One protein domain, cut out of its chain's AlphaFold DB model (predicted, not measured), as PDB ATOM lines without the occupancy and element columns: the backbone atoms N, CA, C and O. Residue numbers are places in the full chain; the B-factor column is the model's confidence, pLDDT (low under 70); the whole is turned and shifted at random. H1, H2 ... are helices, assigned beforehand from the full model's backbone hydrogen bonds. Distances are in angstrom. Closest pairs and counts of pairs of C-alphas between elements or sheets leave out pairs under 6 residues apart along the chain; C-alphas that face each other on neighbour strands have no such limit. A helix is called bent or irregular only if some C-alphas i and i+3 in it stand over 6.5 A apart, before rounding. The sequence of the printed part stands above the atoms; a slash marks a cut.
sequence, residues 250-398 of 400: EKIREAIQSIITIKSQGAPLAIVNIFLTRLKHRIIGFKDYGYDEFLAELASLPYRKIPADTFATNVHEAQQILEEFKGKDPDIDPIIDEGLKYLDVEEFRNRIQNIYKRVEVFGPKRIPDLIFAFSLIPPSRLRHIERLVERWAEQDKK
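What this domain is: This is residues 250 to 398 of the 400 residues of an uncharacterized protein of Candidatus Doudnabacteria bacterium RIFCSPLOWO2_01_FULL_44_21 (UniProt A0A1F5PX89). Two helical bundles stand end to end along one long axis: H1, H2, H4 and H5 form a four-helix up-and-down bundle, and H6, H7 and H8 a three-helix one, each helix running against the one before it in its bundle. The short helix H3 lies near the joint, and residues 300 to 305 of the loop after it stick out. The printed part has 149 residues with eight named helices, H1 to H8 in order, and no named strand; the class is all helix. The whole is loose, with a radius of gyration of the C-alphas of 18.6 A, and elongated, spanning 63 by 33 by 21 A.

Where its parts are: The longest helix, H2, residues 269 to 289, is 29.1 A long and runs from C-alpha 269 at (23.887, 37.941, -16.201) to C-alpha 289 at (15.965, 9.959, -15.242), with a kink of 30 degrees near residue 283. It is neither bent nor irregular, but only just: C-alphas 284 and 287 are 6.2 A apart. H1 is residues 250 to 264, 20.9 A; H4 is residues 311 to 325, 21.4 A; H5 is residues 333 to 342; H3 is residues 291 to 299. H6 is residues 345 to 362, 26.0 A, and H7 is residues 364 to 376. H8, residues 379 to 396, is 25.5 A and ends at C-alpha 396 (38.169, -14.072, -7.986). H7 and H8 are irregular: C-alphas 365 and 368 are 7.1 A apart, C-alphas 380 and 383 8.1 A.

How they stand to each other: H2 touches H1 in a hairpin, closest C-alphas Ala 255 and Leu 279 at 6.3 A, a shallow tilt of 9 degrees, opposite ways. With residues 276 to 284 alone H2 touches H5, closest C-alphas Ile 283 and Gly 339 at 5.9 A. H4, the hub, touches H5, closest C-alphas Leu 322 and Ile 336 at 5.8 A. It touches H3, closest C-alphas Glu 293 and Phe 311 at 5.2 A. Between the bundles, H2 touches H8 at a steep tilt of 46 degrees, closest C-alphas Asp 288 and Pro 379 at 5.9 A. H6 touches H8, closest C-alphas Phe 362 and Ala 393 at 6.2 A. H7 and H8 form a hairpin, closest C-alphas Ala 373 and Ile 385 at 6.4 A. Every O i to N i+4 pair is within hydrogen-bond range in H1, H3, H4 and H6, against 15 of 17 in H2, 5 of 6 in H5, 7 of 9 in H7 and 11 of 14 in H8.

The domain as a whole: The C-alphas farthest apart, Gln 265 and Lys 398, are 64.4 A apart. The printed part has no cut, and the link from H3 to H4, 11 residues, is long. Mean pLDDT of the printed part is 80.1; residues 289 to 293, 295 to 310 and 398 are under 70.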
ATOM      1  N   GLU A 250      11.191  17.374 -24.376       82.44
ATOM      2  CA  GLU A 250      10.541  18.693 -24.423       82.44
ATOM      3  C   GLU A 250      11.020  19.597 -23.288       82.44
ATOM      4  O   GLU A 250      11.268  20.784 -23.499       82.44
ATOM      5  N   LYS A 251      11.262  19.045 -22.096       82.62
ATOM      6  CA  LYS A 251      11.791  19.811 -20.957       82.62
ATOM      7  C   LYS A 251      13.199  20.364 -21.205       82.62
ATOM      8  O   LYS A 251      13.591  21.318 -20.521       82.62
ATOM      9  N   ILE A 252      13.980  19.778 -22.120       84.94
ATOM     10  CA  ILE A 252      15.264  20.334 -22.580       84.94
ATOM     11  C   ILE A 252      14.995  21.500 -23.537       84.94
ATOM     12  O   ILE A 252      15.549  22.584 -23.343       84.94
ATOM     13  N   ARG A 253      14.090  21.312 -24.508       89.94
ATOM     14  CA  ARG A 253      13.656  22.357 -25.455       89.94
ATOM     15  C   ARG A 253      13.142  23.600 -24.723       89.94
ATOM     16  O   ARG A 253      13.632  24.700 -24.974       89.94
ATOM     17  N   GLU A 254      12.215  23.430 -23.785       88.00
ATOM     18  CA  GLU A 254      11.641  24.512 -22.973       88.00
ATOM     19  C   GLU A 254      12.706  25.272 -22.174       88.00
ATOM     20  O   GLU A 254      12.665  26.501 -22.078       88.00
ATOM     21  N   ALA A 255      13.689  24.559 -21.612       88.19
ATOM     22  CA  ALA A 255      14.768  25.171 -20.844       88.19
ATOM     23  C   ALA A 255      15.673  26.041 -21.731       88.19
ATOM     24  O   ALA A 255      15.999  27.168 -21.350       88.19
ATOM     25  N   ILE A 256      16.031  25.557 -22.924       91.50
ATOM     26  CA  ILE A 256      16.830  26.317 -23.894       91.50
ATOM     27  C   ILE A 256      16.053  27.546 -24.386       91.50
ATOM     28  O   ILE A 256      16.580  28.659 -24.367       91.50
ATOM     29  N   GLN A 257      14.780  27.378 -24.756       92.25
ATOM     30  CA  GLN A 257      13.917  28.487 -25.181       92.25
ATOM     31  C   GLN A 257      13.747  29.540 -24.083       92.25
ATOM     32  O   GLN A 257      13.776  30.740 -24.367       92.25
ATOM     33  N   SER A 258      13.625  29.111 -22.827       89.31
ATOM     34  CA  SER A 258      13.554  30.018 -21.681       89.31
ATOM     35  C   SER A 258      14.826  30.857 -21.557       89.31
ATOM     36  O   SER A 258      14.719  32.067 -21.375       89.31
ATOM     37  N   ILE A 259      16.016  30.261 -21.726       91.56
ATOM     38  CA  ILE A 259      17.302  30.987 -21.700       91.56
ATOM     39  C   ILE A 259      17.356  32.042 -22.808       91.56
ATOM     40  O   ILE A 259      17.660  33.204 -22.536       91.56
ATOM     41  N   ILE A 260      17.017  31.660 -24.041       91.44
ATOM     42  CA  ILE A 260      17.011  32.583 -25.185       91.44
ATOM     43  C   ILE A 260      16.040  33.744 -24.922       91.44
ATOM     44  O   ILE A 260      16.384  34.911 -25.118       91.44
ATOM     45  N   THR A 261      14.848  33.437 -24.403       90.12
ATOM     46  CA  THR A 261      13.818  34.434 -24.084       90.12
ATOM     47  C   THR A 261      14.308  35.415 -23.021       90.12
ATOM     48  O   THR A 261      14.290  36.622 -23.267       90.12
ATOM     49  N   ILE A 262      14.801  34.945 -21.869       84.81
ATOM     50  CA  ILE A 262      15.248  35.850 -20.795       84.81
ATOM     51  C   ILE A 262      16.450  36.699 -21.229       84.81
ATOM     52  O   ILE A 262      16.537  37.871 -20.860       84.81
ATOM     53  N   LYS A 263      17.351  36.157 -22.062       86.38
ATOM     54  CA  LYS A 263      18.464  36.925 -22.638       86.38
ATOM     55  C   LYS A 263      17.959  38.023 -23.567       86.38
ATOM     56  O   LYS A 263      18.409  39.161 -23.454       86.38
ATOM     57  N   SER A 264      16.989  37.716 -24.430       88.94
ATOM     58  CA  SER A 264      16.386  38.707 -25.334       88.94
ATOM     59  C   SER A 264      15.669  39.841 -24.587       88.94
ATOM     60  O   SER A 264      15.608  40.966 -25.077       88.94
ATOM     61  N   GLN A 265      15.186  39.567 -23.372       89.44
ATOM     62  CA  GLN A 265      14.556  40.545 -22.479       89.44
ATOM     63  C   GLN A 265      15.567  41.380 -21.675       89.44
ATOM     64  O   GLN A 265      15.164  42.210 -20.863       89.44
ATOM     65  N   GLY A 266      16.875  41.175 -21.871       85.75
ATOM     66  CA  GLY A 266      17.914  41.907 -21.148       85.75
ATOM     67  C   GLY A 266      18.055  41.482 -19.686       85.75
ATOM     68  O   GLY A 266      18.428  42.304 -18.846       85.75
ATOM     69  N   ALA A 267      17.744  40.221 -19.356       81.44
ATOM     70  CA  ALA A 267      17.888  39.722 -17.993       81.44
ATOM     71  C   ALA A 267      19.338  39.874 -17.476       81.44
ATOM     72  O   ALA A 267      20.294  39.674 -18.231       81.44
ATOM     73  N   PRO A 268      19.531  40.173 -16.177       86.69
ATOM     74  CA  PRO A 268      20.856  40.236 -15.572       86.69
ATOM     75  C   PRO A 268      21.658  38.944 -15.764       86.69
ATOM     76  O   PRO A 268      21.124  37.845 -15.607       86.69
ATOM     77  N   LEU A 269      22.971  39.072 -15.988       81.25
ATOM     78  CA  LEU A 269      23.887  37.941 -16.201       81.25
ATOM     79  C   LEU A 269      23.806  36.879 -15.091       81.25
ATOM     80  O   LEU A 269      23.882  35.687 -15.365       81.25
ATOM     81  N   ALA A 270      23.602  37.295 -13.837       75.94
ATOM     82  CA  ALA A 270      23.428  36.373 -12.716       75.94
ATOM     83  C   ALA A 270      22.208  35.451 -12.897       75.94
ATOM     84  O   ALA A 270      22.292  34.259 -12.606       75.94
ATOM     85  N   ILE A 271      21.098  35.982 -13.421       75.38
ATOM     86  CA  ILE A 271      19.898  35.196 -13.723       75.38
ATOM     87  C   ILE A 271      20.189  34.256 -14.892       75.38
ATOM     88  O   ILE A 271      19.939  33.060 -14.777       75.38
ATOM     89  N   VAL A 272      20.800  34.750 -15.971       76.69
ATOM     90  CA  VAL A 272      21.178  33.922 -17.131       76.69
ATOM     91  C   VAL A 272      22.063  32.739 -16.709       76.69
ATOM     92  O   VAL A 272      21.766  31.594 -17.050       76.69
ATOM     93  N   ASN A 273      23.076  32.975 -15.872       79.75
ATOM     94  CA  ASN A 273      23.979  31.934 -15.367       79.75
ATOM     95  C   ASN A 273      23.271  30.861 -14.524       79.75
ATOM     96  O   ASN A 273      23.640  29.683 -14.591       79.75
ATOM     97  N   ILE A 274      22.241  31.232 -13.753       78.06
ATOM     98  CA  ILE A 274      21.417  30.264 -13.010       78.06
ATOM     99  C   ILE A 274      20.715  29.316 -13.986       78.06
ATOM    100  O   ILE A 274      20.727  28.101 -13.779       78.06
ATOM    101  N   PHE A 275      20.129  29.845 -15.061       86.00
ATOM    102  CA  PHE A 275      19.441  29.018 -16.051       86.00
ATOM    103  C   PHE A 275      20.410  28.147 -16.861       86.00
ATOM    104  O   PHE A 275      20.115  26.971 -17.062       86.00
ATOM    105  N   LEU A 276      21.587  28.660 -17.235       87.19
ATOM    106  CA  LEU A 276      22.638  27.867 -17.892       87.19
ATOM    107  C   LEU A 276      23.097  26.691 -17.012       87.19
ATOM    108  O   LEU A 276      23.185  25.554 -17.474       87.19
ATOM    109  N   THR A 277      23.300  26.932 -15.712       83.75
ATOM    110  CA  THR A 277      23.659  25.875 -14.749       83.75
ATOM    111  C   THR A 277      22.552  24.824 -14.633       83.75
ATOM    112  O   THR A 277      22.822  23.621 -14.642       83.75
ATOM    113  N   ARG A 278      21.287  25.259 -14.572       84.31
ATOM    114  CA  ARG A 278      20.126  24.356 -14.539       84.31
ATOM    115  C   ARG A 278      20.004  23.525 -15.812       84.31
ATOM    116  O   ARG A 278      19.715  22.338 -15.703       84.31
ATOM    117  N   LEU A 279      20.246  24.111 -16.986       88.19
ATOM    118  CA  LEU A 279      20.253  23.383 -18.256       88.19
ATOM    119  C   LEU A 279      21.325  22.290 -18.250       88.19
ATOM    120  O   LEU A 279      21.015  21.137 -18.545       88.19
ATOM    121  N   LYS A 280      22.553  22.619 -17.832       86.00
ATOM    122  CA  LYS A 280      23.642  21.641 -17.711       86.00
ATOM    123  C   LYS A 280      23.264  20.478 -16.790       86.00
ATOM    124  O   LYS A 280      23.392  19.319 -17.178       86.00
ATOM    125  N   HIS A 281      22.759  20.768 -15.591       81.31
ATOM    126  CA  HIS A 281      22.309  19.724 -14.664       81.31
ATOM    127  C   HIS A 281      21.136  18.916 -15.217       81.31
ATOM    128  O   HIS A 281      21.081  17.713 -14.992       81.31
ATOM    129  N   ARG A 282      20.224  19.546 -15.964       82.69
ATOM    130  CA  ARG A 282      19.094  18.860 -16.594       82.69
ATOM    131  C   ARG A 282      19.556  17.880 -17.664       82.69
ATOM    132  O   ARG A 282      19.087  16.756 -17.644       82.69
ATOM    133  N   ILE A 283      20.483  18.262 -18.543       81.38
ATOM    134  CA  ILE A 283      21.004  17.359 -19.584       81.38
ATOM    135  C   ILE A 283      21.789  16.194 -18.961       81.38
ATOM    136  O   ILE A 283      21.611  15.047 -19.363       81.38
ATOM    137  N   ILE A 284      22.605  16.456 -17.933       75.31
ATOM    138  CA  ILE A 284      23.327  15.398 -17.204       75.31
ATOM    139  C   ILE A 284      22.350  14.479 -16.452       75.31
ATOM    140  O   ILE A 284      22.489  13.257 -16.473       75.31
ATOM    141  N   GLY A 285      21.343  15.059 -15.801       70.88
ATOM    142  CA  GLY A 285      20.310  14.318 -15.083       70.88
ATOM    143  C   GLY A 285      19.374  13.552 -16.015       70.88
ATOM    144  O   GLY A 285      18.870  12.511 -15.623       70.88
ATOM    145  N   PHE A 286      19.180  14.005 -17.257       75.06
ATOM    146  CA  PHE A 286      18.285  13.376 -18.236       75.06
ATOM    147  C   PHE A 286      18.601  11.890 -18.432       75.06
ATOM    148  O   PHE A 286      17.706  11.053 -18.387       75.06
ATOM    149  N   LYS A 287      19.890  11.554 -18.542       72.06
ATOM    150  CA  LYS A 287      20.362  10.167 -18.654       72.06
ATOM    151  C   LYS A 287      20.076   9.325 -17.404       72.06
ATOM    152  O   LYS A 287      19.896   8.121 -17.509       72.06
ATOM    153  N   ASP A 288      20.051   9.952 -16.234       72.62
ATOM    154  CA  ASP A 288      19.756   9.278 -14.969       72.62
ATOM    155  C   ASP A 288      18.243   9.150 -14.734       72.62
ATOM    156  O   ASP A 288      17.814   8.236 -14.043       72.62
ATOM    157  N   TYR A 289      17.427  10.028 -15.328       69.50
ATOM    158  CA  TYR A 289      15.965   9.959 -15.242       69.50
ATOM    159  C   TYR A 289      15.351   8.899 -16.157       69.50
ATOM    160  O   TYR A 289      14.317   8.346 -15.808       69.50
ATOM    161  N   GLY A 290      15.980   8.585 -17.292       66.69
ATOM    162  CA  GLY A 290      15.574   7.465 -18.152       66.69
ATOM    163  C   GLY A 290      16.154   6.114 -17.719       66.69
ATOM    164  O   GLY A 290      16.179   5.162 -18.492       66.69
ATOM    165  N   TYR A 291      16.701   6.036 -16.508       69.12
ATOM    166  CA  TYR A 291      17.423   4.864 -16.039       69.12
ATOM    167  C   TYR A 291      16.548   3.617 -15.926       69.12
ATOM    168  O   TYR A 291      17.010   2.547 -16.302       69.12
ATOM    169  N   ASP A 292      15.294   3.748 -15.494       64.94
ATOM    170  CA  ASP A 292      14.378   2.607 -15.376       64.94
ATOM    171  C   ASP A 292      14.096   1.982 -16.752       64.94
ATOM    172  O   ASP A 292      14.226   0.769 -16.916       64.94
ATOM    173  N   GLU A 293      13.869   2.815 -17.775       68.81
ATOM    174  CA  GLU A 293      13.771   2.382 -19.177       68.81
ATOM    175  C   GLU A 293      15.056   1.713 -19.672       68.81
ATOM    176  O   GLU A 293      15.022   0.699 -20.368       68.81
ATOM    177  N   PHE A 294      16.218   2.233 -19.277       73.62
ATOM    178  CA  PHE A 294      17.498   1.616 -19.610       73.62
ATOM    179  C   PHE A 294      17.665   0.226 -18.964       73.62
ATOM    180  O   PHE A 294      18.134  -0.705 -19.622       73.62
ATOM    181  N   LEU A 295      17.276   0.051 -17.698       69.19
ATOM    182  CA  LEU A 295      17.293  -1.266 -17.045       69.19
ATOM    183  C   LEU A 295      16.320  -2.232 -17.709       69.19
ATOM    184  O   LEU A 295      16.661  -3.399 -17.918       69.19
ATOM    185  N   ALA A 296      15.144  -1.738 -18.079       66.44
ATOM    186  CA  ALA A 296      14.138  -2.512 -18.778       66.44
ATOM    187  C   ALA A 296      14.616  -2.927 -20.185       66.44
ATOM    188  O   ALA A 296      14.375  -4.062 -20.606       66.44
ATOM    189  N   GLU A 297      15.356  -2.070 -20.901       68.50
ATOM    190  CA  GLU A 297      16.058  -2.426 -22.144       68.50
ATOM    191  C   GLU A 297      17.135  -3.501 -21.917       68.50
ATOM    192  O   GLU A 297      17.265  -4.429 -22.716       68.50
ATOM    193  N   LEU A 298      17.929  -3.402 -20.844       66.12
ATOM    194  CA  LEU A 298      18.951  -4.409 -20.533       66.12
ATOM    195  C   LEU A 298      18.339  -5.778 -20.222       66.12
ATOM    196  O   LEU A 298      18.900  -6.801 -20.621       66.12
ATOM    197  N   ALA A 299      17.205  -5.799 -19.519       61.62
ATOM    198  CA  ALA A 299      16.500  -7.024 -19.158       61.62
ATOM    199  C   ALA A 299      15.911  -7.762 -20.374       61.62
ATOM    200  O   ALA A 299      15.732  -8.978 -20.315       61.62
ATOM    201  N   SER A 300      15.633  -7.053 -21.474       55.88
ATOM    202  CA  SER A 300      14.971  -7.595 -22.668       55.88
ATOM    203  C   SER A 300      15.920  -8.001 -23.810       55.88
ATOM    204  O   SER A 300      15.464  -8.479 -24.849       55.88
ATOM    205  N   LEU A 301      17.243  -7.865 -23.645       55.81
ATOM    206  CA  LEU A 301      18.234  -8.262 -24.658       55.81
ATOM    207  C   LEU A 301      18.188  -9.782 -24.976       55.81
ATOM    208  O   LEU A 301      18.033 -10.586 -24.057       55.81
ATOM    209  N   PRO A 302      18.381 -10.197 -26.257       46.75
ATOM    210  CA  PRO A 302      19.286  -9.546 -27.206       46.75
ATOM    211  C   PRO A 302      18.652  -9.027 -28.534       46.75
ATOM    212  O   PRO A 302      18.314  -9.807 -29.416       46.75
ATOM    213  N   TYR A 303      18.704  -7.691 -28.723       52.41
ATOM    214  CA  TYR A 303      18.904  -6.905 -29.975       52.41
ATOM    215  C   TYR A 303      17.751  -6.391 -30.896       52.41
ATOM    216  O   TYR A 303      16.841  -7.101 -31.299       52.41
ATOM    217  N   ARG A 304      18.040  -5.183 -31.440       38.06
ATOM    218  CA  ARG A 304      17.856  -4.633 -32.819       38.06
ATOM    219  C   ARG A 304      16.607  -3.861 -33.244       38.06
ATOM    220  O   ARG A 304      16.709  -3.157 -34.249       38.06
ATOM    221  N   LYS A 305      15.519  -3.845 -32.487       42.69
ATOM    222  CA  LYS A 305      14.522  -2.775 -32.634       42.69
ATOM    223  C   LYS A 305      14.304  -2.144 -31.279       42.69
ATOM    224  O   LYS A 305      13.991  -2.832 -30.324       42.69
ATOM    225  N   ILE A 306      14.589  -0.853 -31.230       44.00
ATOM    226  CA  ILE A 306      14.455  -0.002 -30.062       44.00
ATOM    227  C   ILE A 306      13.000   0.500 -30.104       44.00
ATOM    228  O   ILE A 306      12.670   1.198 -31.065       44.00
ATOM    229  N   PRO A 307      12.096   0.073 -29.198       48.53
ATOM    230  CA  PRO A 307      10.744   0.622 -29.149       48.53
ATOM    231  C   PRO A 307      10.742   2.156 -29.001       48.53
ATOM    232  O   PRO A 307      11.710   2.754 -28.522       48.53
ATOM    233  N   ALA A 308       9.659   2.800 -29.439       41.91
ATOM    234  CA  ALA A 308       9.566   4.260 -29.515       41.91
ATOM    235  C   ALA A 308       9.700   4.967 -28.153       41.91
ATOM    236  O   ALA A 308      10.297   6.031 -28.095       41.91
ATOM    237  N   ASP A 309       9.285   4.334 -27.054       55.94
ATOM    238  CA  ASP A 309       9.323   4.945 -25.714       55.94
ATOM    239  C   ASP A 309      10.513   4.494 -24.860       55.94
ATOM    240  O   ASP A 309      10.542   4.667 -23.648       55.94
ATOM    241  N   THR A 310      11.534   3.915 -25.484       66.25
ATOM    242  CA  THR A 310      12.698   3.416 -24.749       66.25
ATOM    243  C   THR A 310      13.698   4.514 -24.397       66.25
ATOM    244  O   THR A 310      13.680   5.621 -24.950       66.25
ATOM    245  N   PHE A 311      14.629   4.197 -23.498       75.38
ATOM    246  CA  PHE A 311      15.730   5.084 -23.136       75.38
ATOM    247  C   PHE A 311      16.510   5.547 -24.370       75.38
ATOM    248  O   PHE A 311      16.772   6.739 -24.520       75.38
ATOM    249  N   ALA A 312      16.844   4.639 -25.286       73.94
ATOM    250  CA  ALA A 312      17.612   4.980 -26.475       73.94
ATOM    251  C   ALA A 312      16.854   5.906 -27.446       73.94
ATOM    252  O   ALA A 312      17.480   6.802 -28.017       73.94
ATOM    253  N   THR A 313      15.534   5.747 -27.610       73.50
ATOM    254  CA  THR A 313      14.738   6.655 -28.458       73.50
ATOM    255  C   THR A 313      14.638   8.046 -27.844       73.50
ATOM    256  O   THR A 313      14.977   9.030 -28.497       73.50
ATOM    257  N   ASN A 314      14.295   8.138 -26.562       77.69
ATOM    258  CA  ASN A 314      14.215   9.415 -25.851       77.69
ATOM    259  C   ASN A 314      15.567  10.150 -25.795       77.69
ATOM    260  O   ASN A 314      15.631  11.378 -25.895       77.69
ATOM    261  N   VAL A 315      16.677   9.415 -25.661       82.00
ATOM    262  CA  VAL A 315      18.024   9.991 -25.768       82.00
ATOM    263  C   VAL A 315      18.282  10.512 -27.182       82.00
ATOM    264  O   VAL A 315      18.823  11.608 -27.321       82.00
ATOM    265  N   HIS A 316      17.865   9.787 -28.221       83.06
ATOM    266  CA  HIS A 316      17.993  10.250 -29.602       83.06
ATOM    267  C   HIS A 316      17.186  11.529 -29.867       83.06
ATOM    268  O   HIS A 316      17.705  12.474 -30.459       83.06
ATOM    269  N   GLU A 317      15.950  11.610 -29.379       84.56
ATOM    270  CA  GLU A 317      15.131  12.824 -29.475       84.56
ATOM    271  C   GLU A 317      15.767  14.000 -28.730       84.56
ATOM    272  O   GLU A 317      15.860  15.107 -29.265       84.56
ATOM    273  N   ALA A 318      16.300  13.765 -27.528       86.62
ATOM    274  CA  ALA A 318      17.051  14.780 -26.797       86.62
ATOM    275  C   ALA A 318      18.288  15.256 -27.580       86.62
ATOM    276  O   ALA A 318      18.546  16.460 -27.627       86.62
ATOM    277  N   GLN A 319      19.028  14.355 -28.237       89.50
ATOM    278  CA  GLN A 319      20.144  14.724 -29.116       89.50
ATOM    279  C   GLN A 319      19.679  15.594 -30.290       89.50
ATOM    280  O   GLN A 319      20.296  16.624 -30.558       89.50
ATOM    281  N   GLN A 320      18.580  15.226 -30.958       90.75
ATOM    282  CA  GLN A 320      18.016  16.012 -32.060       90.75
ATOM    283  C   GLN A 320      17.614  17.420 -31.607       90.75
ATOM    284  O   GLN A 320      17.898  18.392 -32.305       90.75
ATOM    285  N   ILE A 321      17.005  17.549 -30.423       91.12
ATOM    286  CA  ILE A 321      16.680  18.851 -29.830       91.12
ATOM    287  C   ILE A 321      17.956  19.659 -29.586       91.12
ATOM    288  O   ILE A 321      18.014  20.825 -29.967       91.12
ATOM    289  N   LEU A 322      18.986  19.070 -28.974       91.88
ATOM    290  CA  LEU A 322      20.249  19.772 -28.722       91.88
ATOM    291  C   LEU A 322      20.903  20.260 -30.026       91.88
ATOM    292  O   LEU A 322      21.318  21.416 -30.094       91.88
ATOM    293  N   GLU A 323      20.929  19.428 -31.069       93.31
ATOM    294  CA  GLU A 323      21.426  19.810 -32.399       93.31
ATOM    295  C   GLU A 323      20.574  20.919 -33.043       93.31
ATOM    296  O   GLU A 323      21.120  21.853 -33.627       93.31
ATOM    297  N   GLU A 324      19.245  20.898 -32.880       94.19
ATOM    298  CA  GLU A 324      18.353  21.954 -33.387       94.19
ATOM    299  C   GLU A 324      18.682  23.332 -32.789       94.19
ATOM    300  O   GLU A 324      18.446  24.366 -33.422       94.19
ATOM    301  N   PHE A 325      19.176  23.378 -31.550       92.00
ATOM    302  CA  PHE A 325      19.517  24.626 -30.863       92.00
ATOM    303  C   PHE A 325      20.982  25.038 -30.984       92.00
ATOM    304  O   PHE A 325      21.326  26.154 -30.584       92.00
ATOM    305  N   LYS A 326      21.826  24.196 -31.576       93.12
ATOM    306  CA  LYS A 326      23.238  24.495 -31.788       93.12
ATOM    307  C   LYS A 326      23.417  25.704 -32.707       93.12
ATOM    308  O   LYS A 326      22.772  25.820 -33.749       93.12
ATOM    309  N   GLY A 327      24.283  26.632 -32.310       90.00
ATOM    310  CA  GLY A 327      24.554  27.882 -33.020       90.00
ATOM    311  C   GLY A 327      23.487  28.966 -32.837       90.00
ATOM    312  O   GLY A 327      23.630  30.048 -33.411       90.00
ATOM    313  N   LYS A 328      22.422  28.719 -32.057       90.62
ATOM    314  CA  LYS A 328      21.390  29.733 -31.770       90.62
ATOM    315  C   LYS A 328      21.795  30.690 -30.648       90.62
ATOM    316  O   LYS A 328      21.302  31.815 -30.623       90.62
ATOM    317  N   ASP A 329      22.669  30.266 -29.734       91.38
ATOM    318  CA  ASP A 329      23.171  31.109 -28.647       91.38
ATOM    319  C   ASP A 329      24.584  30.669 -28.199       91.38
ATOM    320  O   ASP A 329      24.756  29.523 -27.773       91.38
ATOM    321  N   PRO A 330      25.588  31.568 -28.226       92.00
ATOM    322  CA  PRO A 330      26.980  31.212 -27.945       92.00
ATOM    323  C   PRO A 330      27.240  30.784 -26.493       92.00
ATOM    324  O   PRO A 330      28.232  30.104 -26.239       92.00
ATOM    325  N   ASP A 331      26.381  31.155 -25.537       89.94
ATOM    326  CA  ASP A 331      26.525  30.726 -24.139       89.94
ATOM    327  C   ASP A 331      25.927  29.328 -23.908       89.94
ATOM    328  O   ASP A 331      26.280  28.650 -22.941       89.94
ATOM    329  N   ILE A 332      25.020  28.890 -24.787       92.25
ATOM    330  CA  ILE A 332      24.367  27.576 -24.723       92.25
ATOM    331  C   ILE A 332      25.193  26.521 -25.468       92.25
ATOM    332  O   ILE A 332      25.261  25.376 -25.017       92.25
ATOM    333  N   ASP A 333      25.866  26.896 -26.558       92.44
ATOM    334  CA  ASP A 333      26.634  25.978 -27.410       92.44
ATOM    335  C   ASP A 333      27.634  25.081 -26.646       92.44
ATOM    336  O   ASP A 333      27.616  23.866 -26.862       92.44
ATOM    337  N   PRO A 334      28.442  25.583 -25.686       92.81
ATOM    338  CA  PRO A 334      29.345  24.723 -24.918       92.81
ATOM    339  C   PRO A 334      28.612  23.668 -24.077       92.81
ATOM    340  O   PRO A 334      29.130  22.571 -23.865       92.81
ATOM    341  N   ILE A 335      27.408  23.992 -23.593       92.00
ATOM    342  CA  ILE A 335      26.564  23.080 -22.809       92.00
ATOM    343  C   ILE A 335      25.947  22.021 -23.727       92.00
ATOM    344  O   ILE A 335      25.884  20.856 -23.341       92.00
ATOM    345  N   ILE A 336      25.535  22.405 -24.940       91.75
ATOM    346  CA  ILE A 336      25.060  21.476 -25.976       91.75
ATOM    347  C   ILE A 336      26.166  20.484 -26.344       91.75
ATOM    348  O   ILE A 336      25.928  19.278 -26.316       91.75
ATOM    349  N   ASP A 337      27.384  20.956 -26.613       91.69
ATOM    350  CA  ASP A 337      28.510  20.089 -26.984       91.69
ATOM    351  C   ASP A 337      28.892  19.100 -25.870       91.69
ATOM    352  O   ASP A 337      29.240  17.948 -26.142       91.69
ATOM    353  N   GLU A 338      28.836  19.522 -24.602       88.44
ATOM    354  CA  GLU A 338      29.019  18.625 -23.452       88.44
ATOM    355  C   GLU A 338      27.850  17.636 -23.321       88.44
ATOM    356  O   GLU A 338      28.063  16.447 -23.073       88.44
ATOM    357  N   GLY A 339      26.624  18.112 -23.537       86.69
ATOM    358  CA  GLY A 339      25.402  17.320 -23.495       86.69
ATOM    359  C   GLY A 339      25.363  16.200 -24.530       86.69
ATOM    360  O   GLY A 339      25.076  15.057 -24.181       86.69
ATOM    361  N   LEU A 340      25.718  16.496 -25.781       89.19
ATOM    362  CA  LEU A 340      25.745  15.521 -26.875       89.19
ATOM    363  C   LEU A 340      26.719  14.372 -26.596       89.19
ATOM    364  O   LEU A 340      26.363  13.215 -26.801       89.19
ATOM    365  N   LYS A 341      27.904  14.672 -26.044       86.19
ATOM    366  CA  LYS A 341      28.867  13.642 -25.605       86.19
ATOM    367  C   LYS A 341      28.281  12.744 -24.523       86.19
ATOM    368  O   LYS A 341      28.521  11.546 -24.485       86.19
ATOM    369  N   TYR A 342      27.529  13.334 -23.605       80.25
ATOM    370  CA  TYR A 342      26.969  12.608 -22.478       80.25
ATOM    371  C   TYR A 342      25.801  11.681 -22.876       80.25
ATOM    372  O   TYR A 342      25.611  10.614 -22.273       80.25
ATOM    373  N   LEU A 343      25.068  12.084 -23.915       83.00
ATOM    374  CA  LEU A 343      23.929  11.389 -24.511       83.00
ATOM    375  C   LEU A 343      24.314  10.436 -25.659       83.00
ATOM    376  O   LEU A 343      23.430   9.931 -26.339       83.00
ATOM    377  N   ASP A 344      25.599  10.148 -25.884       82.50
ATOM    378  CA  ASP A 344      26.024   9.179 -26.902       82.50
ATOM    379  C   ASP A 344      25.602   7.741 -26.524       82.50
ATOM    380  O   ASP A 344      26.199   7.081 -25.660       82.50
ATOM    381  N   VAL A 345      24.535   7.259 -27.171       76.75
ATOM    382  CA  VAL A 345      23.970   5.917 -26.965       76.75
ATOM    383  C   VAL A 345      24.936   4.826 -27.419       76.75
ATOM    384  O   VAL A 345      25.017   3.780 -26.768       76.75
ATOM    385  N   GLU A 346      25.668   5.035 -28.515       75.81
ATOM    386  CA  GLU A 346      26.598   4.031 -29.034       75.81
ATOM    387  C   GLU A 346      27.791   3.870 -28.098       75.81
ATOM    388  O   GLU A 346      28.138   2.742 -27.734       75.81
ATOM    389  N   GLU A 347      28.379   4.978 -27.639       81.56
ATOM    390  CA  GLU A 347      29.453   4.945 -26.646       81.56
ATOM    391  C   GLU A 347      28.979   4.250 -25.364       81.56
ATOM    392  O   GLU A 347      29.640   3.334 -24.861       81.56
ATOM    393  N   PHE A 348      27.808   4.636 -24.851       77.88
ATOM    394  CA  PHE A 348      27.251   4.054 -23.636       77.88
ATOM    395  C   PHE A 348      27.018   2.544 -23.774       77.88
ATOM    396  O   PHE A 348      27.487   1.766 -22.936       77.88
ATOM    397  N   ARG A 349      26.382   2.111 -24.870       76.31
ATOM    398  CA  ARG A 349      26.149   0.696 -25.184       76.31
ATOM    399  C   ARG A 349      27.457  -0.081 -25.286       76.31
ATOM    400  O   ARG A 349      27.567  -1.158 -24.701       76.31
ATOM    401  N   ASN A 350      28.453   0.457 -25.985       79.81
ATOM    402  CA  ASN A 350      29.760  -0.183 -26.136       79.81
ATOM    403  C   ASN A 350      30.452  -0.370 -24.782       79.81
ATOM    404  O   ASN A 350      31.008  -1.438 -24.511       79.81
ATOM    405  N   ARG A 351      30.382   0.630 -23.895       85.06
ATOM    406  CA  ARG A 351      30.935   0.521 -22.538       85.06
ATOM    407  C   ARG A 351      30.252  -0.580 -21.737       85.06
ATOM    408  O   ARG A 351      30.946  -1.422 -21.174       85.06
ATOM    409  N   ILE A 352      28.922  -0.638 -21.742       83.06
ATOM    410  CA  ILE A 352      28.169  -1.698 -21.055       83.06
ATOM    411  C   ILE A 352      28.524  -3.078 -21.607       83.06
ATOM    412  O   ILE A 352      28.848  -3.979 -20.836       83.06
ATOM    413  N   GLN A 353      28.537  -3.243 -22.931       79.69
ATOM    414  CA  GLN A 353      28.906  -4.511 -23.566       79.69
ATOM    415  C   GLN A 353      30.320  -4.955 -23.187       79.69
ATOM    416  O   GLN A 353      30.551  -6.140 -22.951       79.69
ATOM    417  N   ASN A 354      31.270  -4.024 -23.093       84.06
ATOM    418  CA  ASN A 354      32.628  -4.332 -22.648       84.06
ATOM    419  C   ASN A 354      32.670  -4.772 -21.180       84.06
ATOM    420  O   ASN A 354      33.424  -5.687 -20.844       84.06
ATOM    421  N   ILE A 355      31.853  -4.165 -20.315       87.25
ATOM    422  CA  ILE A 355      31.718  -4.588 -18.917       87.25
ATOM    423  C   ILE A 355      31.138  -6.009 -18.844       87.25
ATOM    424  O   ILE A 355      31.718  -6.857 -18.168       87.25
ATOM    425  N   TYR A 356      30.065  -6.300 -19.588       81.44
ATOM    426  CA  TYR A 356      29.485  -7.646 -19.666       81.44
ATOM    427  C   TYR A 356      30.498  -8.682 -20.148       81.44
ATOM    428  O   TYR A 356      30.712  -9.675 -19.460       81.44
ATOM    429  N   LYS A 357      31.179  -8.427 -21.273       82.69
ATOM    430  CA  LYS A 357      32.209  -9.330 -21.815       82.69
ATOM    431  C   LYS A 357      33.326  -9.593 -20.809       82.69
ATOM    432  O   LYS A 357      33.798 -10.717 -20.699       82.69
ATOM    433  N   ARG A 358      33.758  -8.571 -20.060       87.19
ATOM    434  CA  ARG A 358      34.749  -8.747 -18.987       87.19
ATOM    435  C   ARG A 358      34.234  -9.726 -17.933       87.19
ATOM    436  O   ARG A 358      34.928 -10.697 -17.647       87.19
ATOM    437  N   VAL A 359      33.037  -9.489 -17.394       84.94
ATOM    438  CA  VAL A 359      32.429 -10.341 -16.355       84.94
ATOM    439  C   VAL A 359      32.188 -11.764 -16.851       84.94
ATOM    440  O   VAL A 359      32.494 -12.715 -16.139       84.94
ATOM    441  N   GLU A 360      31.715 -11.923 -18.083       82.81
ATOM    442  CA  GLU A 360      31.524 -13.225 -18.723       82.81
ATOM    443  C   GLU A 360      32.833 -14.025 -18.805       82.81
ATOM    444  O   GLU A 360      32.828 -15.231 -18.583       82.81
ATOM    445  N   VAL A 361      33.965 -13.359 -19.055       86.81
ATOM    446  CA  VAL A 361      35.277 -14.016 -19.147       86.81
ATOM    447  C   VAL A 361      35.833 -14.411 -17.778       86.81
ATOM    448  O   VAL A 361      36.301 -15.537 -17.636       86.81
ATOM    449  N   PHE A 362      35.835 -13.516 -16.781       88.50
ATOM    450  CA  PHE A 362      36.485 -13.825 -15.493       88.50
ATOM    451  C   PHE A 362      35.565 -14.516 -14.480       88.50
ATOM    452  O   PHE A 362      36.060 -15.160 -13.561       88.50
ATOM    453  N   GLY A 363      34.244 -14.377 -14.602       84.31
ATOM    454  CA  GLY A 363      33.312 -14.879 -13.596       84.31
ATOM    455  C   GLY A 363      31.853 -14.851 -14.051       84.31
ATOM    456  O   GLY A 363      31.089 -14.030 -13.546       84.31
ATOM    457  N   PRO A 364      31.401 -15.788 -14.911       82.19
ATOM    458  CA  PRO A 364      30.016 -15.842 -15.403       82.19
ATOM    459  C   PRO A 364      28.953 -15.829 -14.293       82.19
ATOM    460  O   PRO A 364      27.865 -15.281 -14.453       82.19
ATOM    461  N   LYS A 365      29.277 -16.391 -13.120       83.25
ATOM    462  CA  LYS A 365      28.399 -16.406 -11.934       83.25
ATOM    463  C   LYS A 365      28.121 -15.007 -11.358       83.25
ATOM    464  O   LYS A 365      27.189 -14.863 -10.575       83.25
ATOM    465  N   ARG A 366      28.911 -13.996 -11.736       83.81
ATOM    466  CA  ARG A 366      28.777 -12.585 -11.337       83.81
ATOM    467  C   ARG A 366      27.885 -11.778 -12.285       83.81
ATOM    468  O   ARG A 366      27.606 -10.623 -11.991       83.81
ATOM    469  N   ILE A 367      27.408 -12.343 -13.398       79.81
ATOM    470  CA  ILE A 367      26.501 -11.632 -14.320       79.81
ATOM    471  C   ILE A 367      25.248 -11.088 -13.602       79.81
ATOM    472  O   ILE A 367      24.922  -9.921 -13.817       79.81
ATOM    473  N   PRO A 368      24.580 -11.837 -12.700       74.62
ATOM    474  CA  PRO A 368      23.485 -11.278 -11.908       74.62
ATOM    475  C   PRO A 368      23.915 -10.075 -11.056       74.62
ATOM    476  O   PRO A 368      23.188  -9.094 -10.962       74.62
ATOM    477  N   ASP A 369      25.121 -10.105 -10.486       82.25
ATOM    478  CA  ASP A 369      25.650  -9.009  -9.660       82.25
ATOM    479  C   ASP A 369      25.886  -7.752 -10.467       82.25
ATOM    480  O   ASP A 369      25.617  -6.651  -9.992       82.25
ATOM    481  N   LEU A 370      26.374  -7.927 -11.692       81.50
ATOM    482  CA  LEU A 370      26.534  -6.842 -12.639       81.50
ATOM    483  C   LEU A 370      25.181  -6.192 -12.958       81.50
ATOM    484  O   LEU A 370      25.100  -4.967 -12.981       81.50
ATOM    485  N   ILE A 371      24.121  -6.985 -13.136       74.44
ATOM    486  CA  ILE A 371      22.762  -6.470 -13.360       74.44
ATOM    487  C   ILE A 371      22.283  -5.654 -12.147       74.44
ATOM    488  O   ILE A 371      21.784  -4.547 -12.320       74.44
ATOM    489  N   PHE A 372      22.505  -6.125 -10.916       77.75
ATOM    490  CA  PHE A 372      22.139  -5.351  -9.718       77.75
ATOM    491  C   PHE A 372      23.017  -4.115  -9.508       77.75
ATOM    492  O   PHE A 372      22.554  -3.093  -9.011       77.75
ATOM    493  N   ALA A 373      24.291  -4.169  -9.891       80.38
ATOM    494  CA  ALA A 373      25.140  -2.984  -9.894       80.38
ATOM    495  C   ALA A 373      24.597  -1.941 -10.876       80.38
ATOM    496  O   ALA A 373      24.514  -0.762 -10.529       80.38
ATOM    497  N   PHE A 374      24.170  -2.393 -12.060       76.88
ATOM    498  CA  PHE A 374      23.487  -1.556 -13.031       76.88
ATOM    499  C   PHE A 374      22.161  -1.028 -12.537       76.88
ATOM    500  O   PHE A 374      21.803  -0.010 -13.080       76.88
ATOM    501  N   SER A 375      21.473  -1.648 -11.566       71.38
ATOM    502  CA  SER A 375      20.225  -1.123 -10.989       71.38
ATOM    503  C   SER A 375      20.439  -0.176  -9.806       71.38
ATOM    504  O   SER A 375      19.583   0.651  -9.505       71.38
ATOM    505  N   LEU A 376      21.599  -0.226  -9.151       74.31
ATOM    506  CA  LEU A 376      21.950   0.663  -8.037       74.31
ATOM    507  C   LEU A 376      22.699   1.924  -8.471       74.31
ATOM    508  O   LEU A 376      22.622   2.953  -7.798       74.31
ATOM    509  N   ILE A 377      23.465   1.841  -9.557       77.69
ATOM    510  CA  ILE A 377      24.334   2.921 -10.013       77.69
ATOM    511  C   ILE A 377      23.812   3.488 -11.336       77.69
ATOM    512  O   ILE A 377      23.915   2.817 -12.365       77.69
ATOM    513  N   PRO A 378      23.361   4.757 -11.346       76.00
ATOM    514  CA  PRO A 378      22.811   5.364 -12.546       76.00
ATOM    515  C   PRO A 378      23.869   5.520 -13.652       76.00
ATOM    516  O   PRO A 378      25.079   5.521 -13.373       76.00
ATOM    517  N   PRO A 379      23.451   5.720 -14.914       74.62
ATOM    518  CA  PRO A 379      24.341   5.759 -16.069       74.62
ATOM    519  C   PRO A 379      25.431   6.833 -15.974       74.62
ATOM    520  O   PRO A 379      26.563   6.599 -16.415       74.62
ATOM    521  N   SER A 380      25.144   7.984 -15.348       73.25
ATOM    522  CA  SER A 380      26.129   9.039 -15.043       73.25
ATOM    523  C   SER A 380      27.356   8.534 -14.290       73.25
ATOM    524  O   SER A 380      28.464   9.072 -14.403       73.25
ATOM    525  N   ARG A 381      27.164   7.477 -13.503       77.19
ATOM    526  CA  ARG A 381      28.134   6.899 -12.582       77.19
ATOM    527  C   ARG A 381      28.667   5.555 -13.074       77.19
ATOM    528  O   ARG A 381      29.323   4.868 -12.296       77.19
ATOM    529  N   LEU A 382      28.531   5.224 -14.363       82.12
ATOM    530  CA  LEU A 382      29.012   3.967 -14.966       82.12
ATOM    531  C   LEU A 382      30.470   3.609 -14.606       82.12
ATOM    532  O   LEU A 382      30.797   2.447 -14.376       82.12
ATOM    533  N   ARG A 383      31.342   4.613 -14.440       84.25
ATOM    534  CA  ARG A 383      32.733   4.430 -13.976       84.25
ATOM    535  C   ARG A 383      32.872   3.693 -12.636       84.25
ATOM    536  O   ARG A 383      33.920   3.131 -12.336       84.25
ATOM    537  N   HIS A 384      31.856   3.773 -11.779       85.00
ATOM    538  CA  HIS A 384      31.838   3.100 -10.485       85.00
ATOM    539  C   HIS A 384      31.571   1.601 -10.658       85.00
ATOM    540  O   HIS A 384      32.191   0.808  -9.956       85.00
ATOM    541  N   ILE A 385      30.750   1.223 -11.644       85.88
ATOM    542  CA  ILE A 385      30.530  -0.173 -12.044       85.88
ATOM    543  C   ILE A 385      31.804  -0.750 -12.664       85.88
ATOM    544  O   ILE A 385      32.228  -1.833 -12.282       85.88
ATOM    545  N   GLU A 386      32.470  -0.009 -13.555       89.69
ATOM    546  CA  GLU A 386      33.744  -0.439 -14.160       89.69
ATOM    547  C   GLU A 386      34.786  -0.798 -13.084       89.69
ATOM    548  O   GLU A 386      35.397  -1.864 -13.142       89.69
ATOM    549  N   ARG A 387      34.919   0.044 -12.051       89.81
ATOM    550  CA  ARG A 387      35.815  -0.205 -10.907       89.81
ATOM    551  C   ARG A 387      35.372  -1.364 -10.019       89.81
ATOM    552  O   ARG A 387      36.220  -2.089  -9.509       89.81
ATOM    553  N   LEU A 388      34.067  -1.525  -9.807       89.81
ATOM    554  CA  LEU A 388      33.522  -2.660  -9.060       89.81
ATOM    555  C   LEU A 388      33.868  -3.980  -9.762       89.81
ATOM    556  O   LEU A 388      34.323  -4.924  -9.125       89.81
ATOM    557  N   VAL A 389      33.722  -4.018 -11.084       90.31
ATOM    558  CA  VAL A 389      34.046  -5.184 -11.910       90.31
ATOM    559  C   VAL A 389      35.545  -5.490 -11.898       90.31
ATOM    560  O   VAL A 389      35.926  -6.656 -11.824       90.31
ATOM    561  N   GLU A 390      36.402  -4.468 -11.914       90.12
ATOM    562  CA  GLU A 390      37.850  -4.642 -11.729       90.12
ATOM    563  C   GLU A 390      38.177  -5.267 -10.368       90.12
ATOM    564  O   GLU A 390      38.933  -6.237 -10.305       90.12
ATOM    565  N   ARG A 391      37.538  -4.788  -9.294       89.25
ATOM    566  CA  ARG A 391      37.671  -5.362  -7.947       89.25
ATOM    567  C   ARG A 391      37.220  -6.826  -7.900       89.25
ATOM    568  O   ARG A 391      37.927  -7.642  -7.313       89.25
ATOM    569  N   TRP A 392      36.097  -7.186  -8.525       91.50
ATOM    570  CA  TRP A 392      35.652  -8.586  -8.599       91.50
ATOM    571  C   TRP A 392      36.657  -9.479  -9.319       91.50
ATOM    572  O   TRP A 392      36.982 -10.554  -8.820       91.50
ATOM    573  N   ALA A 393      37.204  -9.017 -10.445       88.19
ATOM    574  CA  ALA A 393      38.217  -9.765 -11.184       88.19
ATOM    575  C   ALA A 393      39.497  -9.988 -10.356       88.19
ATOM    576  O   ALA A 393      40.133 -11.034 -10.470       88.19
ATOM    577  N   GLU A 394      39.893  -9.023  -9.521       87.88
ATOM    578  CA  GLU A 394      41.028  -9.170  -8.600       87.88
ATOM    579  C   GLU A 394      40.740 -10.126  -7.436       87.88
ATOM    580  O   GLU A 394      41.641 -10.846  -7.005       87.88
ATOM    581  N   GLN A 395      39.513 -10.127  -6.910       84.56
ATOM    582  CA  GLN A 395      39.094 -11.025  -5.835       84.56
ATOM    583  C   GLN A 395      39.006 -12.473  -6.318       84.56
ATOM    584  O   GLN A 395      39.558 -13.355  -5.666       84.56
ATOM    585  N   ASP A 396      38.375 -12.716  -7.467       76.31
ATOM    586  CA  ASP A 396      38.169 -14.072  -7.986       76.31
ATOM    587  C   ASP A 396      39.510 -14.712  -8.415       76.31
ATOM    588  O   ASP A 396      39.731 -15.894  -8.165       76.31
ATOM    589  N   LYS A 397      40.482 -13.918  -8.900       72.88
ATOM    590  CA  LYS A 397      41.870 -14.371  -9.150       72.88
ATOM    591  C   LYS A 397      42.664 -14.763  -7.900       72.88
ATOM    592  O   LYS A 397      43.711 -15.384  -8.036       72.88
ATOM    593  N   LYS A 398      42.248 -14.334  -6.704       59.19
ATOM    594  CA  LYS A 398      42.902 -14.704  -5.432       59.19
ATOM    595  C   LYS A 398      42.326 -15.989  -4.825       59.19
ATOM    596  O   LYS A 398      42.835 -16.436  -3.801       59.19
TER     597      LYS A 398